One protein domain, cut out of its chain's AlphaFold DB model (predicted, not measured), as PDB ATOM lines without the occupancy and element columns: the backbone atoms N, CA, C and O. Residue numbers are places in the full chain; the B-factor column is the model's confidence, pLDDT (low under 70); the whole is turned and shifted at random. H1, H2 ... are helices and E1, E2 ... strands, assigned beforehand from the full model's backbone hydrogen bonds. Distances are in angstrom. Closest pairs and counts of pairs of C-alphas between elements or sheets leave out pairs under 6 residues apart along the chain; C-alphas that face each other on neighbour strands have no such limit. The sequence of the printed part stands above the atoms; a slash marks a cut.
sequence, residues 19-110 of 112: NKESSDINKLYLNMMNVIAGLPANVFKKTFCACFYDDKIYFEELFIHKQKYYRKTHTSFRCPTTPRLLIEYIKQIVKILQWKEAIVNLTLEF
ATOM      1  N   ASN A  19     -16.969 -40.277 -27.931       69.69
ATOM      2  CA  ASN A  19     -17.787 -40.818 -29.014       69.69
ATOM      3  C   ASN A  19     -19.226 -40.277 -29.016       69.69
ATOM      4  O   ASN A  19     -19.793 -40.069 -30.088       69.69
ATOM      5  N   LYS A  20     -19.824 -40.041 -27.841       72.12
ATOM      6  CA  LYS A  20     -21.196 -39.531 -27.732       72.12
ATOM      7  C   LYS A  20     -21.276 -38.055 -28.118       72.12
ATOM      8  O   LYS A  20     -22.117 -37.698 -28.930       72.12
ATOM      9  N   GLU A  21     -20.336 -37.242 -27.641       72.19
ATOM     10  CA  GLU A  21     -20.224 -35.828 -28.024       72.19
ATOM     11  C   GLU A  21     -20.060 -35.670 -29.544       72.19
ATOM     12  O   GLU A  21     -20.817 -34.940 -30.180       72.19
ATOM     13  N   SER A  22     -19.152 -36.439 -30.159       79.19
ATOM     14  CA  SER A  22     -18.991 -36.435 -31.617       79.19
ATOM     15  C   SER A  22     -20.258 -36.895 -32.351       79.19
ATOM     16  O   SER A  22     -20.628 -36.307 -33.369       79.19
ATOM     17  N   SER A  23     -20.952 -37.917 -31.837       83.06
ATOM     18  CA  SER A  23     -22.209 -38.401 -32.418       83.06
ATOM     19  C   SER A  23     -23.301 -37.332 -32.401       83.06
ATOM     20  O   SER A  23     -23.965 -37.129 -33.417       83.06
ATOM     21  N   ASP A  24     -23.470 -36.630 -31.284       81.31
ATOM     22  CA  ASP A  24     -24.528 -35.631 -31.128       81.31
ATOM     23  C   ASP A  24     -24.252 -34.383 -31.980       81.31
ATOM     24  O   ASP A  24     -25.152 -33.904 -32.671       81.31
ATOM     25  N   ILE A  25     -22.990 -33.941 -32.066       83.12
ATOM     26  CA  ILE A  25     -22.568 -32.881 -32.997       83.12
ATOM     27  C   ILE A  25     -22.848 -33.282 -34.455       83.12
ATOM     28  O   ILE A  25     -23.375 -32.486 -35.235       83.12
ATOM     29  N   ASN A  26     -22.529 -34.523 -34.839       87.06
ATOM     30  CA  ASN A  26     -22.783 -35.010 -36.196       87.06
ATOM     31  C   ASN A  26     -24.282 -35.048 -36.521       87.06
ATOM     32  O   ASN A  26     -24.674 -34.635 -37.612       87.06
ATOM     33  N   LYS A  27     -25.128 -35.505 -35.586       87.12
ATOM     34  CA  LYS A  27     -26.592 -35.492 -35.756       87.12
ATOM     35  C   LYS A  27     -27.123 -34.071 -35.916       87.12
ATOM     36  O   LYS A  27     -27.947 -33.842 -36.799       87.12
ATOM     37  N   LEU A  28     -26.625 -33.127 -35.114       86.69
ATOM     38  CA  LEU A  28     -27.012 -31.722 -35.199       86.69
ATOM     39  C   LEU A  28     -26.751 -31.158 -36.601       86.69
ATOM     40  O   LEU A  28     -27.682 -30.694 -37.260       86.69
ATOM     41  N   TYR A  29     -25.516 -31.250 -37.107       88.31
ATOM     42  CA  TYR A  29     -25.230 -30.722 -38.446       88.31
ATOM     43  C   TYR A  29     -25.922 -31.511 -39.552       88.31
ATOM     44  O   TYR A  29     -26.304 -30.908 -40.550       88.31
ATOM     45  N   LEU A  30     -26.124 -32.823 -39.400       90.94
ATOM     46  CA  LEU A  30     -26.900 -33.603 -40.364       90.94
ATOM     47  C   LEU A  30     -28.338 -33.082 -40.464       90.94
ATOM     48  O   LEU A  30     -28.840 -32.870 -41.567       90.94
ATOM     49  N   ASN A  31     -28.969 -32.793 -39.326       88.75
ATOM     50  CA  ASN A  31     -30.297 -32.191 -39.287       88.75
ATOM     51  C   ASN A  31     -30.300 -30.793 -39.918       88.75
ATOM     52  O   ASN A  31     -31.162 -30.505 -40.744       88.75
ATOM     53  N   MET A  32     -29.309 -29.951 -39.611       89.00
ATOM     54  CA  MET A  32     -29.174 -28.626 -40.230       89.00
ATOM     55  C   MET A  32     -28.986 -28.719 -41.755       89.00
ATOM     56  O   MET A  32     -29.619 -27.971 -42.499       89.00
ATOM     57  N   MET A  33     -28.178 -29.667 -42.246       91.19
ATOM     58  CA  MET A  33     -28.016 -29.928 -43.682       91.19
ATOM     59  C   MET A  33     -29.336 -30.356 -44.330       91.19
ATOM     60  O   MET A  33     -29.677 -29.837 -45.390       91.19
ATOM     61  N   ASN A  34     -30.101 -31.245 -43.690       90.31
ATOM     62  CA  ASN A  34     -31.410 -31.681 -44.186       90.31
ATOM     63  C   ASN A  34     -32.409 -30.520 -44.260       90.31
ATOM     64  O   ASN A  34     -33.118 -30.380 -45.255       90.31
ATOM     65  N   VAL A  35     -32.419 -29.652 -43.243       87.38
ATOM     66  CA  VAL A  35     -33.232 -28.432 -43.241       87.38
ATOM     67  C   VAL A  35     -32.848 -27.540 -44.420       87.38
ATOM     68  O   VAL A  35     -33.719 -27.163 -45.197       87.38
ATOM     69  N   ILE A  36     -31.555 -27.254 -44.614       87.88
ATOM     70  CA  ILE A  36     -31.084 -26.437 -45.740       87.88
ATOM     71  C   ILE A  36     -31.429 -27.078 -47.097       87.88
ATOM     72  O   ILE A  36     -31.790 -26.371 -48.041       87.88
ATOM     73  N   ALA A  37     -31.303 -28.399 -47.219       87.81
ATOM     74  CA  ALA A  37     -31.612 -29.128 -48.445       87.81
ATOM     75  C   ALA A  37     -33.103 -29.041 -48.810       87.81
ATOM     76  O   ALA A  37     -33.428 -28.969 -49.994       87.81
ATOM     77  N   GLY A  38     -33.984 -28.990 -47.805       86.19
ATOM     78  CA  GLY A  38     -35.422 -28.792 -47.978       86.19
ATOM     79  C   GLY A  38     -35.844 -27.352 -48.295       86.19
ATOM     80  O   GLY A  38     -36.999 -27.133 -48.656       86.19
ATOM     81  N   LEU A  39     -34.946 -26.363 -48.183       84.38
ATOM     82  CA  LEU A  39     -35.285 -24.970 -48.477       84.38
ATOM     83  C   LEU A  39     -35.389 -24.704 -49.993       84.38
ATOM     84  O   LEU A  39     -34.546 -25.183 -50.766       84.38
ATOM     85  N   PRO A  40     -36.355 -23.868 -50.423       84.06
ATOM     86  CA  PRO A  40     -36.465 -23.409 -51.804       84.06
ATOM     87  C   PRO A  40     -35.172 -22.773 -52.334       84.06
ATOM     88  O   PRO A  40     -34.407 -22.151 -51.596       84.06
ATOM     89  N   ALA A  41     -34.926 -22.892 -53.642       80.69
ATOM     90  CA  ALA A  41     -33.700 -22.389 -54.270       80.69
ATOM     91  C   ALA A  41     -33.544 -20.858 -54.200       80.69
ATOM     92  O   ALA A  41     -32.422 -20.360 -54.242       80.69
ATOM     93  N   ASN A  42     -34.653 -20.127 -54.082       80.44
ATOM     94  CA  ASN A  42     -34.701 -18.668 -53.974       80.44
ATOM     95  C   ASN A  42     -34.511 -18.150 -52.538       80.44
ATOM     96  O   ASN A  42     -34.573 -16.945 -52.321       80.44
ATOM     97  N   VAL A  43     -34.296 -19.032 -51.558       79.12
ATOM     98  CA  VAL A  43     -34.075 -18.652 -50.159       79.12
ATOM     99  C   VAL A  43     -32.606 -18.844 -49.797       79.12
ATOM    100  O   VAL A  43     -31.946 -19.786 -50.240       79.12
ATOM    101  N   PHE A  44     -32.089 -17.957 -48.948       76.69
ATOM    102  CA  PHE A  44     -30.757 -18.108 -48.379       76.69
ATOM    103  C   PHE A  44     -30.628 -19.433 -47.623       76.69
ATOM    104  O   PHE A  44     -31.340 -19.715 -46.662       76.69
ATOM    105  N   LYS A  45     -29.665 -20.242 -48.062       85.62
ATOM    106  CA  LYS A  45     -29.397 -21.587 -47.557       85.62
ATOM    107  C   LYS A  45     -28.486 -21.548 -46.335       85.62
ATOM    108  O   LYS A  45     -27.344 -22.002 -46.406       85.62
ATOM    109  N   LYS A  46     -28.986 -20.953 -45.248       86.94
ATOM    110  CA  LYS A  46     -28.275 -20.802 -43.973       86.94
ATOM    111  C   LYS A  46     -29.147 -21.176 -42.774       86.94
ATOM    112  O   LYS A  46     -30.361 -20.967 -42.782       86.94
ATOM    113  N   THR A  47     -28.510 -21.724 -41.749       88.50
ATOM    114  CA  THR A  47     -29.107 -22.093 -40.459       88.50
ATOM    115  C   THR A  47     -28.152 -21.707 -39.345       88.50
ATOM    116  O   THR A  47     -26.940 -21.710 -39.545       88.50
ATOM    117  N   PHE A  48     -28.692 -21.399 -38.175       88.88
ATOM    118  CA  PHE A  48     -27.919 -20.984 -37.006       88.88
ATOM    119  C   PHE A  48     -28.167 -21.948 -35.859       88.88
ATOM    120  O   PHE A  48     -29.300 -22.407 -35.718       88.88
ATOM    121  N   CYS A  49     -27.145 -22.222 -35.047       87.75
ATOM    122  CA  CYS A  49     -27.251 -23.070 -33.862       87.75
ATOM    123  C   CYS A  49     -26.354 -22.581 -32.715       87.75
ATOM    124  O   CYS A  49     -25.430 -21.787 -32.914       87.75
ATOM    125  N   ALA A  50     -26.647 -23.061 -31.504       87.25
ATOM    126  CA  ALA A  50     -25.804 -22.880 -30.330       87.25
ATOM    127  C   ALA A  50     -25.487 -24.252 -29.720       87.25
ATOM    128  O   ALA A  50     -26.364 -24.867 -29.126       87.25
ATOM    129  N   CYS A  51     -24.261 -24.749 -29.869       83.19
ATOM    130  CA  CYS A  51     -23.887 -26.115 -29.488       83.19
ATOM    131  C   CYS A  51     -22.843 -26.141 -28.365       83.19
ATOM    132  O   CYS A  51     -22.024 -25.228 -28.238       83.19
ATOM    133  N   PHE A  52     -22.874 -27.179 -27.526       81.56
ATOM    134  CA  PHE A  52     -21.959 -27.340 -26.395       81.56
ATOM    135  C   PHE A  52     -21.035 -28.542 -26.600       81.56
ATOM    136  O   PHE A  52     -21.496 -29.678 -26.689       81.56
ATOM    137  N   TYR A  53     -19.731 -28.285 -26.654       82.31
ATOM    138  CA  TYR A  53     -18.682 -29.297 -26.788       82.31
ATOM    139  C   TYR A  53     -17.338 -28.716 -26.321       82.31
ATOM    140  O   TYR A  53     -17.203 -27.497 -26.223       82.31
ATOM    141  N   ASP A  54     -16.346 -29.547 -25.985       83.06
ATOM    142  CA  ASP A  54     -15.028 -29.076 -25.492       83.06
ATOM    143  C   ASP A  54     -15.121 -28.034 -24.338       83.06
ATOM    144  O   ASP A  54     -14.411 -27.026 -24.299       83.06
ATOM    145  N   ASP A  55     -16.065 -28.227 -23.406       81.56
ATOM    146  CA  ASP A  55     -16.365 -27.297 -22.299       81.56
ATOM    147  C   ASP A  55     -16.680 -25.845 -22.731       81.56
ATOM    148  O   ASP A  55     -16.561 -24.894 -21.946       81.56
ATOM    149  N   LYS A  56     -17.123 -25.655 -23.977       86.75
ATOM    150  CA  LYS A  56     -17.485 -24.362 -24.559       86.75
ATOM    151  C   LYS A  56     -18.851 -24.425 -25.224       86.75
ATOM    152  O   LYS A  56     -19.272 -25.445 -25.752       86.75
ATOM    153  N   ILE A  57     -19.529 -23.289 -25.200       86.94
ATOM    154  CA  ILE A  57     -20.752 -23.034 -25.950       86.94
ATOM    155  C   ILE A  57     -20.344 -22.255 -27.198       86.94
ATOM    156  O   ILE A  57     -19.758 -21.175 -27.085       86.94
ATOM    157  N   TYR A  58     -20.641 -22.802 -28.369       89.25
ATOM    158  CA  TYR A  58     -20.361 -22.224 -29.676       89.25
ATOM    159  C   TYR A  58     -21.644 -21.677 -30.283       89.25
ATOM    160  O   TYR A  58     -22.673 -22.338 -30.244       89.25
ATOM    161  N   PHE A  59     -21.571 -20.479 -30.856       90.94
ATOM    162  CA  PHE A  59     -22.665 -19.832 -31.575       90.94
ATOM    163  C   PHE A  59     -22.294 -19.767 -33.049       90.94
ATOM    164  O   PHE A  59     -21.341 -19.074 -33.426       90.94
ATOM    165  N   GLU A  60     -23.002 -20.527 -33.874       92.19
ATOM    166  CA  GLU A  60     -22.531 -20.893 -35.203       92.19
ATOM    167  C   GLU A  60     -23.594 -20.760 -36.286       92.19
ATOM    168  O   GLU A  60     -24.796 -20.725 -36.024       92.19
ATOM    169  N   GLU A  61     -23.112 -20.705 -37.523       91.25
ATOM    170  CA  GLU A  61     -23.887 -20.747 -38.753       91.25
ATOM    171  C   GLU A  61     -23.412 -21.919 -39.619       91.25
ATOM    172  O   GLU A  61     -22.207 -22.148 -39.780       91.25
ATOM    173  N   LEU A  62     -24.363 -22.633 -40.217       91.94
ATOM    174  CA  LEU A  62     -24.138 -23.550 -41.326       91.94
ATOM    175  C   LEU A  62     -24.755 -22.944 -42.585       91.94
ATOM    176  O   LEU A  62     -25.953 -22.660 -42.606       91.94
ATOM    177  N   PHE A  63     -23.962 -22.792 -43.643       90.19
ATOM    178  CA  PHE A  63     -24.422 -22.242 -44.918       90.19
ATOM    179  C   PHE A  63     -23.875 -23.015 -46.121       90.19
ATOM    180  O   PHE A  63     -22.850 -23.695 -46.027       90.19
ATOM    181  N   ILE A  64     -24.552 -22.904 -47.268       90.56
ATOM    182  CA  ILE A  64     -24.085 -23.477 -48.539       90.56
ATOM    183  C   ILE A  64     -23.432 -22.410 -49.413       90.56
ATOM    184  O   ILE A  64     -24.017 -21.365 -49.693       90.56
ATOM    185  N   HIS A  65     -22.257 -22.728 -49.951       87.31
ATOM    186  CA  HIS A  65     -21.625 -21.972 -51.027       87.31
ATOM    187  C   HIS A  65     -21.037 -22.938 -52.061       87.31
ATOM    188  O   HIS A  65     -20.369 -23.902 -51.699       87.31
ATOM    189  N   LYS A  66     -21.289 -22.714 -53.360       88.38
ATOM    190  CA  LYS A  66     -20.800 -23.587 -54.454       88.38
ATOM    191  C   LYS A  66     -21.029 -25.090 -54.183       88.38
ATOM    192  O   LYS A  66     -20.122 -25.898 -54.352       88.38
ATOM    193  N   GLN A  67     -22.238 -25.443 -53.727       86.00
ATOM    194  CA  GLN A  67     -22.657 -26.816 -53.385       86.00
ATOM    195  C   GLN A  67     -21.877 -27.483 -52.235       86.00
ATOM    196  O   GLN A  67     -21.988 -28.688 -52.031       86.00
ATOM    197  N   LYS A  68     -21.110 -26.717 -51.457       90.75
ATOM    198  CA  LYS A  68     -20.418 -27.199 -50.258       90.75
ATOM    199  C   LYS A  68     -21.007 -26.546 -49.016       90.75
ATOM    200  O   LYS A  68     -21.360 -25.367 -49.046       90.75
ATOM    201  N   TYR A  69     -21.092 -27.322 -47.941       91.81
ATOM    202  CA  TYR A  69     -21.493 -26.836 -46.628       91.81
ATOM    203  C   TYR A  69     -20.289 -26.251 -45.897       91.81
ATOM    204  O   TYR A  69     -19.210 -26.842 -45.880       91.81
ATOM    205  N   TYR A  70     -20.497 -25.097 -45.278       92.62
ATOM    206  CA  TYR A  70     -19.502 -24.396 -44.486       92.62
ATOM    207  C   TYR A  70     -20.066 -24.119 -43.108       92.62
ATOM    208  O   TYR A  70     -21.196 -23.651 -42.971       92.62
ATOM    209  N   ARG A  71     -19.241 -24.380 -42.098       92.81
ATOM    210  CA  ARG A  71     -19.499 -24.006 -40.714       92.81
ATOM    211  C   ARG A  71     -18.722 -22.740 -40.382       92.81
ATOM    212  O   ARG A  71     -17.521 -22.672 -40.653       92.81
ATOM    213  N   LYS A  72     -19.384 -21.775 -39.756       93.31
ATOM    214  CA  LYS A  72     -18.771 -20.547 -39.251       93.31
ATOM    215  C   LYS A  72     -19.118 -20.355 -37.784       93.31
ATOM    216  O   LYS A  72     -20.285 -20.260 -37.427       93.31
ATOM    217  N   THR A  73     -18.097 -20.225 -36.947       94.25
ATOM    218  CA  THR A  73     -18.259 -19.833 -35.546       94.25
ATOM    219  C   THR A  73     -18.263 -18.307 -35.448       94.25
ATOM    220  O   THR A  73     -17.303 -17.657 -35.861       94.25
ATOM    221  N   HIS A  74     -19.329 -17.720 -34.900       93.06
ATOM    222  CA  HIS A  74     -19.418 -16.274 -34.658       93.06
ATOM    223  C   HIS A  74     -18.784 -15.891 -33.328       93.06
ATOM    224  O   HIS A  74     -18.052 -14.908 -33.228       93.06
ATOM    225  N   THR A  75     -19.077 -16.670 -32.292       92.12
ATOM    226  CA  THR A  75     -18.494 -16.490 -30.970       92.12
ATOM    227  C   THR A  75     -18.520 -17.803 -30.200       92.12
ATOM    228  O   THR A  75     -19.246 -18.733 -30.552       92.12
ATOM    229  N   SER A  76     -17.698 -17.892 -29.160       92.19
ATOM    230  CA  SER A  76     -17.717 -19.020 -28.238       92.19
ATOM    231  C   SER A  76     -17.370 -18.553 -26.834       92.19
ATOM    232  O   SER A  76     -16.579 -17.622 -26.651       92.19
ATOM    233  N   PHE A  77     -17.961 -19.208 -25.843       90.12
ATOM    234  CA  PHE A  77     -17.720 -18.917 -24.437       90.12
ATOM    235  C   PHE A  77     -17.484 -20.213 -23.687       90.12
ATOM    236  O   PHE A  77     -18.140 -21.218 -23.947       90.12
ATOM    237  N   ARG A  78     -16.568 -20.192 -22.722       87.31
ATOM    238  CA  ARG A  78     -16.408 -21.322 -21.813       87.31
ATOM    239  C   ARG A  78     -17.690 -21.491 -20.999       87.31
ATOM    240  O   ARG A  78     -18.207 -20.509 -20.468       87.31
ATOM    241  N   CYS A  79     -18.183 -22.722 -20.896       84.19
ATOM    242  CA  CYS A  79     -19.315 -23.011 -20.029       84.19
ATOM    243  C   CYS A  79     -18.890 -22.801 -18.566       84.19
ATOM    244  O   CYS A  79     -17.828 -23.289 -18.156       84.19
ATOM    245  N   PRO A  80     -19.650 -22.031 -17.773       87.56
ATOM    246  CA  PRO A  80     -19.262 -21.727 -16.409       87.56
ATOM    247  C   PRO A  80     -19.423 -22.957 -15.509       87.56
ATOM    248  O   PRO A  80     -20.530 -23.378 -15.204       87.56
ATOM    249  N   THR A  81     -18.305 -23.505 -15.032       86.94
ATOM    250  CA  THR A  81     -18.287 -24.643 -14.091       86.94
ATOM    251  C   THR A  81     -18.115 -24.223 -12.632       86.94
ATOM    252  O   THR A  81     -18.124 -25.058 -11.732       86.94
ATOM    253  N   THR A  82     -17.937 -22.925 -12.380       90.00
ATOM    254  CA  THR A  82     -17.797 -22.350 -11.036       90.00
ATOM    255  C   THR A  82     -18.555 -21.024 -10.950       90.00
ATOM    256  O   THR A  82     -18.716 -20.356 -11.976       90.00
ATOM    257  N   PRO A  83     -18.958 -20.572  -9.747       92.56
ATOM    258  CA  PRO A  83     -19.607 -19.270  -9.576       92.56
ATOM    259  C   PRO A  83     -18.783 -18.097 -10.128       92.56
ATOM    260  O   PRO A  83     -19.333 -17.161 -10.702       92.56
ATOM    261  N   ARG A  84     -17.449 -18.160 -10.024       91.25
ATOM    262  CA  ARG A  84     -16.557 -17.136 -10.586       91.25
ATOM    263  C   ARG A  84     -16.637 -17.089 -12.112       91.25
ATOM    264  O   ARG A  84     -16.790 -16.009 -12.678       91.25
ATOM    265  N   LEU A  85     -16.583 -18.250 -12.766       88.06
ATOM    266  CA  LEU A  85     -16.747 -18.338 -14.218       88.06
ATOM    267  C   LEU A  85     -18.158 -17.929 -14.653       88.06
ATOM    268  O   LEU A  85     -18.314 -17.356 -15.724       88.06
ATOM    269  N   LEU A  86     -19.180 -18.162 -13.824       91.00
ATOM    270  CA  LEU A  86     -20.544 -17.705 -14.095       91.00
ATOM    271  C   LEU A  86     -20.631 -16.175 -14.135       91.00
ATOM    272  O   LEU A  86     -21.236 -15.625 -15.049       91.00
ATOM    273  N   ILE A  87     -19.972 -15.477 -13.206       92.00
ATOM    274  CA  ILE A  87     -19.896 -14.006 -13.218       92.00
ATOM    275  C   ILE A  87     -19.214 -13.503 -14.499       92.00
ATOM    276  O   ILE A  87     -19.654 -12.520 -15.097       92.00
ATOM    277  N   GLU A  88     -18.150 -14.169 -14.948       88.56
ATOM    278  CA  GLU A  88     -17.475 -13.835 -16.209       88.56
ATOM    279  C   GLU A  88     -18.353 -14.124 -17.434       88.56
ATOM    280  O   GLU A  88     -18.388 -13.318 -18.366       88.56
ATOM    281  N   TYR A  89     -19.106 -15.226 -17.411       89.00
ATOM    282  CA  TYR A  89     -20.060 -15.596 -18.454       89.00
ATOM    283  C   TYR A  89     -21.207 -14.583 -18.566       89.00
ATOM    284  O   TYR A  89     -21.560 -14.180 -19.672       89.00
ATOM    285  N   ILE A  90     -21.734 -14.088 -17.439       91.19
ATOM    286  CA  ILE A  90     -22.792 -13.062 -17.413       91.19
ATOM    287  C   ILE A  90     -22.368 -11.805 -18.184       91.19
ATOM    288  O   ILE A  90     -23.175 -11.220 -18.905       91.19
ATOM    289  N   LYS A  91     -21.084 -11.425 -18.134       90.56
ATOM    290  CA  LYS A  91     -20.555 -10.288 -18.911       90.56
ATOM    291  C   LYS A  91     -20.638 -10.500 -20.429       90.56
ATOM    292  O   LYS A  91     -20.572  -9.531 -21.178       90.56
ATOM    293  N   GLN A  92     -20.777 -11.743 -20.893       90.50
ATOM    294  CA  GLN A  92     -20.914 -12.082 -22.312       90.50
ATOM    295  C   GLN A  92     -22.371 -12.110 -22.789       90.50
ATOM    296  O   GLN A  92     -22.592 -12.134 -23.999       90.50
ATOM    297  N   ILE A  93     -23.361 -12.052 -21.886       89.38
ATOM    298  CA  ILE A  93     -24.793 -12.100 -22.239       89.38
ATOM    299  C   ILE A  93     -25.147 -11.038 -23.280       89.38
ATOM    300  O   ILE A  93     -25.872 -11.335 -24.223       89.38
ATOM    301  N   VAL A  94     -24.576  -9.833 -23.177       91.69
ATOM    302  CA  VAL A  94     -24.802  -8.759 -24.159       91.69
ATOM    303  C   VAL A  94     -24.439  -9.211 -25.578       91.69
ATOM    304  O   VAL A  94     -25.219  -8.998 -26.499       91.69
ATOM    305  N   LYS A  95     -23.312  -9.910 -25.763       91.06
ATOM    306  CA  LYS A  95     -22.898 -10.426 -27.080       91.06
ATOM    307  C   LYS A  95     -23.817 -11.538 -27.581       91.06
ATOM    308  O   LYS A  95     -24.082 -11.617 -28.775       91.06
ATOM    309  N   ILE A  96     -24.302 -12.392 -26.678       90.12
ATOM    310  CA  ILE A  96     -25.252 -13.464 -27.012       90.12
ATOM    311  C   ILE A  96     -26.577 -12.858 -27.491       90.12
ATOM    312  O   ILE A  96     -27.125 -13.293 -28.502       90.12
ATOM    313  N   LEU A  97     -27.067 -11.826 -26.798       90.50
ATOM    314  CA  LEU A  97     -28.275 -11.100 -27.187       90.50
ATOM    315  C   LEU A  97     -28.096 -10.392 -28.531       90.50
ATOM    316  O   LEU A  97     -28.956 -10.538 -29.391       90.50
ATOM    317  N   GLN A  98     -26.960  -9.726 -28.750       91.62
ATOM    318  CA  GLN A  98     -26.632  -9.100 -30.036       91.62
ATOM    319  C   GLN A  98     -26.583 -10.114 -31.184       91.62
ATOM    320  O   GLN A  98     -27.082  -9.841 -32.270       91.62
ATOM    321  N   TRP A  99     -26.012 -11.302 -30.957       90.88
ATOM    322  CA  TRP A  99     -26.000 -12.370 -31.959       90.88
ATOM    323  C   TRP A  99     -27.416 -12.857 -32.286       90.88
ATOM    324  O   TRP A  99     -27.770 -12.976 -33.458       90.88
ATOM    325  N   LYS A 100     -28.245 -13.081 -31.260       88.88
ATOM    326  CA  LYS A 100     -29.652 -13.458 -31.438       88.88
ATOM    327  C   LYS A 100     -30.415 -12.385 -32.221       88.88
ATOM    328  O   LYS A 100     -31.141 -12.719 -33.149       88.88
ATOM    329  N   GLU A 101     -30.258 -11.120 -31.847       89.94
ATOM    330  CA  GLU A 101     -30.922  -9.990 -32.496       89.94
ATOM    331  C   GLU A 101     -30.487  -9.849 -33.958       89.94
ATOM    332  O   GLU A 101     -31.334  -9.723 -34.834       89.94
ATOM    333  N   ALA A 102     -29.192 -10.009 -34.253       88.94
ATOM    334  CA  ALA A 102     -28.689 -10.020 -35.623       88.94
ATOM    335  C   ALA A 102     -29.316 -11.140 -36.472       88.94
ATOM    336  O   ALA A 102     -29.630 -10.915 -37.637       88.94
ATOM    337  N   ILE A 103     -29.537 -12.331 -35.905       87.25
ATOM    338  CA  ILE A 103     -30.218 -13.434 -36.602       87.25
ATOM    339  C   ILE A 103     -31.694 -13.116 -36.846       87.25
ATOM    340  O   ILE A 103     -32.208 -13.411 -37.926       87.25
ATOM    341  N   VAL A 104     -32.378 -12.532 -35.860       85.31
ATOM    342  CA  VAL A 104     -33.784 -12.129 -35.997       85.31
ATOM    343  C   VAL A 104     -33.921 -11.072 -37.087       85.31
ATOM    344  O   VAL A 104     -34.703 -11.279 -38.008       85.31
ATOM    345  N   ASN A 105     -33.109 -10.014 -37.051       85.19
ATOM    346  CA  ASN A 105     -33.131  -8.952 -38.058       85.19
ATOM    347  C   ASN A 105     -32.828  -9.508 -39.445       85.19
ATOM    348  O   ASN A 105     -33.582  -9.271 -40.377       85.19
ATOM    349  N   LEU A 106     -31.807 -10.360 -39.556       81.69
ATOM    350  CA  LEU A 106     -31.497 -11.051 -40.800       81.69
ATOM    351  C   LEU A 106     -32.667 -11.905 -41.289       81.69
ATOM    352  O   LEU A 106     -32.792 -12.104 -42.481       81.69
ATOM    353  N   THR A 107     -33.496 -12.457 -40.405       72.62
ATOM    354  CA  THR A 107     -34.657 -13.262 -40.807       72.62
ATOM    355  C   THR A 107     -35.827 -12.384 -41.253       72.62
ATOM    356  O   THR A 107     -36.504 -12.762 -42.207       72.62
ATOM    357  N   LEU A 108     -36.021 -11.231 -40.603       71.12
ATOM    358  CA  LEU A 108     -37.080 -10.253 -40.882       71.12
ATOM    359  C   LEU A 108     -36.796  -9.390 -42.121       71.12
ATOM    360  O   LEU A 108     -37.710  -9.113 -42.881       71.12
ATOM    361  N   GLU A 109     -35.540  -9.024 -42.387       63.78
ATOM    362  CA  GLU A 109     -35.124  -8.300 -43.606       63.78
ATOM    363  C   GLU A 109     -35.376  -9.102 -44.899       63.78
ATOM    364  O   GLU A 109     -35.237  -8.573 -45.995       63.78
ATOM    365  N   PHE A 110     -35.749 -10.383 -44.795       55.47
ATOM    366  CA  PHE A 110     -36.206 -11.196 -45.925       55.47
ATOM    367  C   PHE A 110     -37.742 -11.289 -46.035       55.47
ATOM    368  O   PHE A 110     -38.228 -12.170 -46.750       55.47
TER     369      PHE A 110
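This is residues 19 to 110 of the 112 residues of an uncharacterized protein of Rhizopus delemar (strain RA 99-880 / ATCC MYA-4621 / FGSC 9543 / NRRL 43880) (UniProt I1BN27). A twisted meander of three antiparallel strands, E1-E2-E3, each neighbour to the one before, has helix H1 along one face, making two layers. H2 sits past one end, and H3 runs back from it, only grazing the sheet. The 92 printed residues hold three named helices and three strands, H1 E1 E2 E3 H2 H3, mixed class. The whole is flat, 47 by 37 by 17 A, only just loose, close to compact, radius of gyration of the C-alphas 15.1 A.

H1, residues 19 to 38, is over E1, 46 to 53, and E2, 56 to 65, at a height of 8.7 A over the sheet; its closest C-alphas to E1 are Met 32 and Thr 47, 6.5 A. E1 and E2 form a hairpin, N 49 and O 60 at 3.0 A. E2 and E3, 68 to 78, form another, N 61 and O 72 at 2.9 A. H2, 83 to 90, and H3, 93 to 108, only graze the sheet and meet only through their link. In H1, H2 and H3 every O i to N i+4 pair is within hydrogen-bond range.

H1 runs 28.6 A from C-alpha 19 at (-17.787, -40.818, -29.014); E3 spans 29.3 A; H3 ends at C-alpha 108, (-37.080, -10.253, -40.882).

The farthest C-alphas, Ala 41 and Arg 84, are 47.2 A apart. The printed part has no cut; pLDDT is under 70 at residues 19 and 109 to 110.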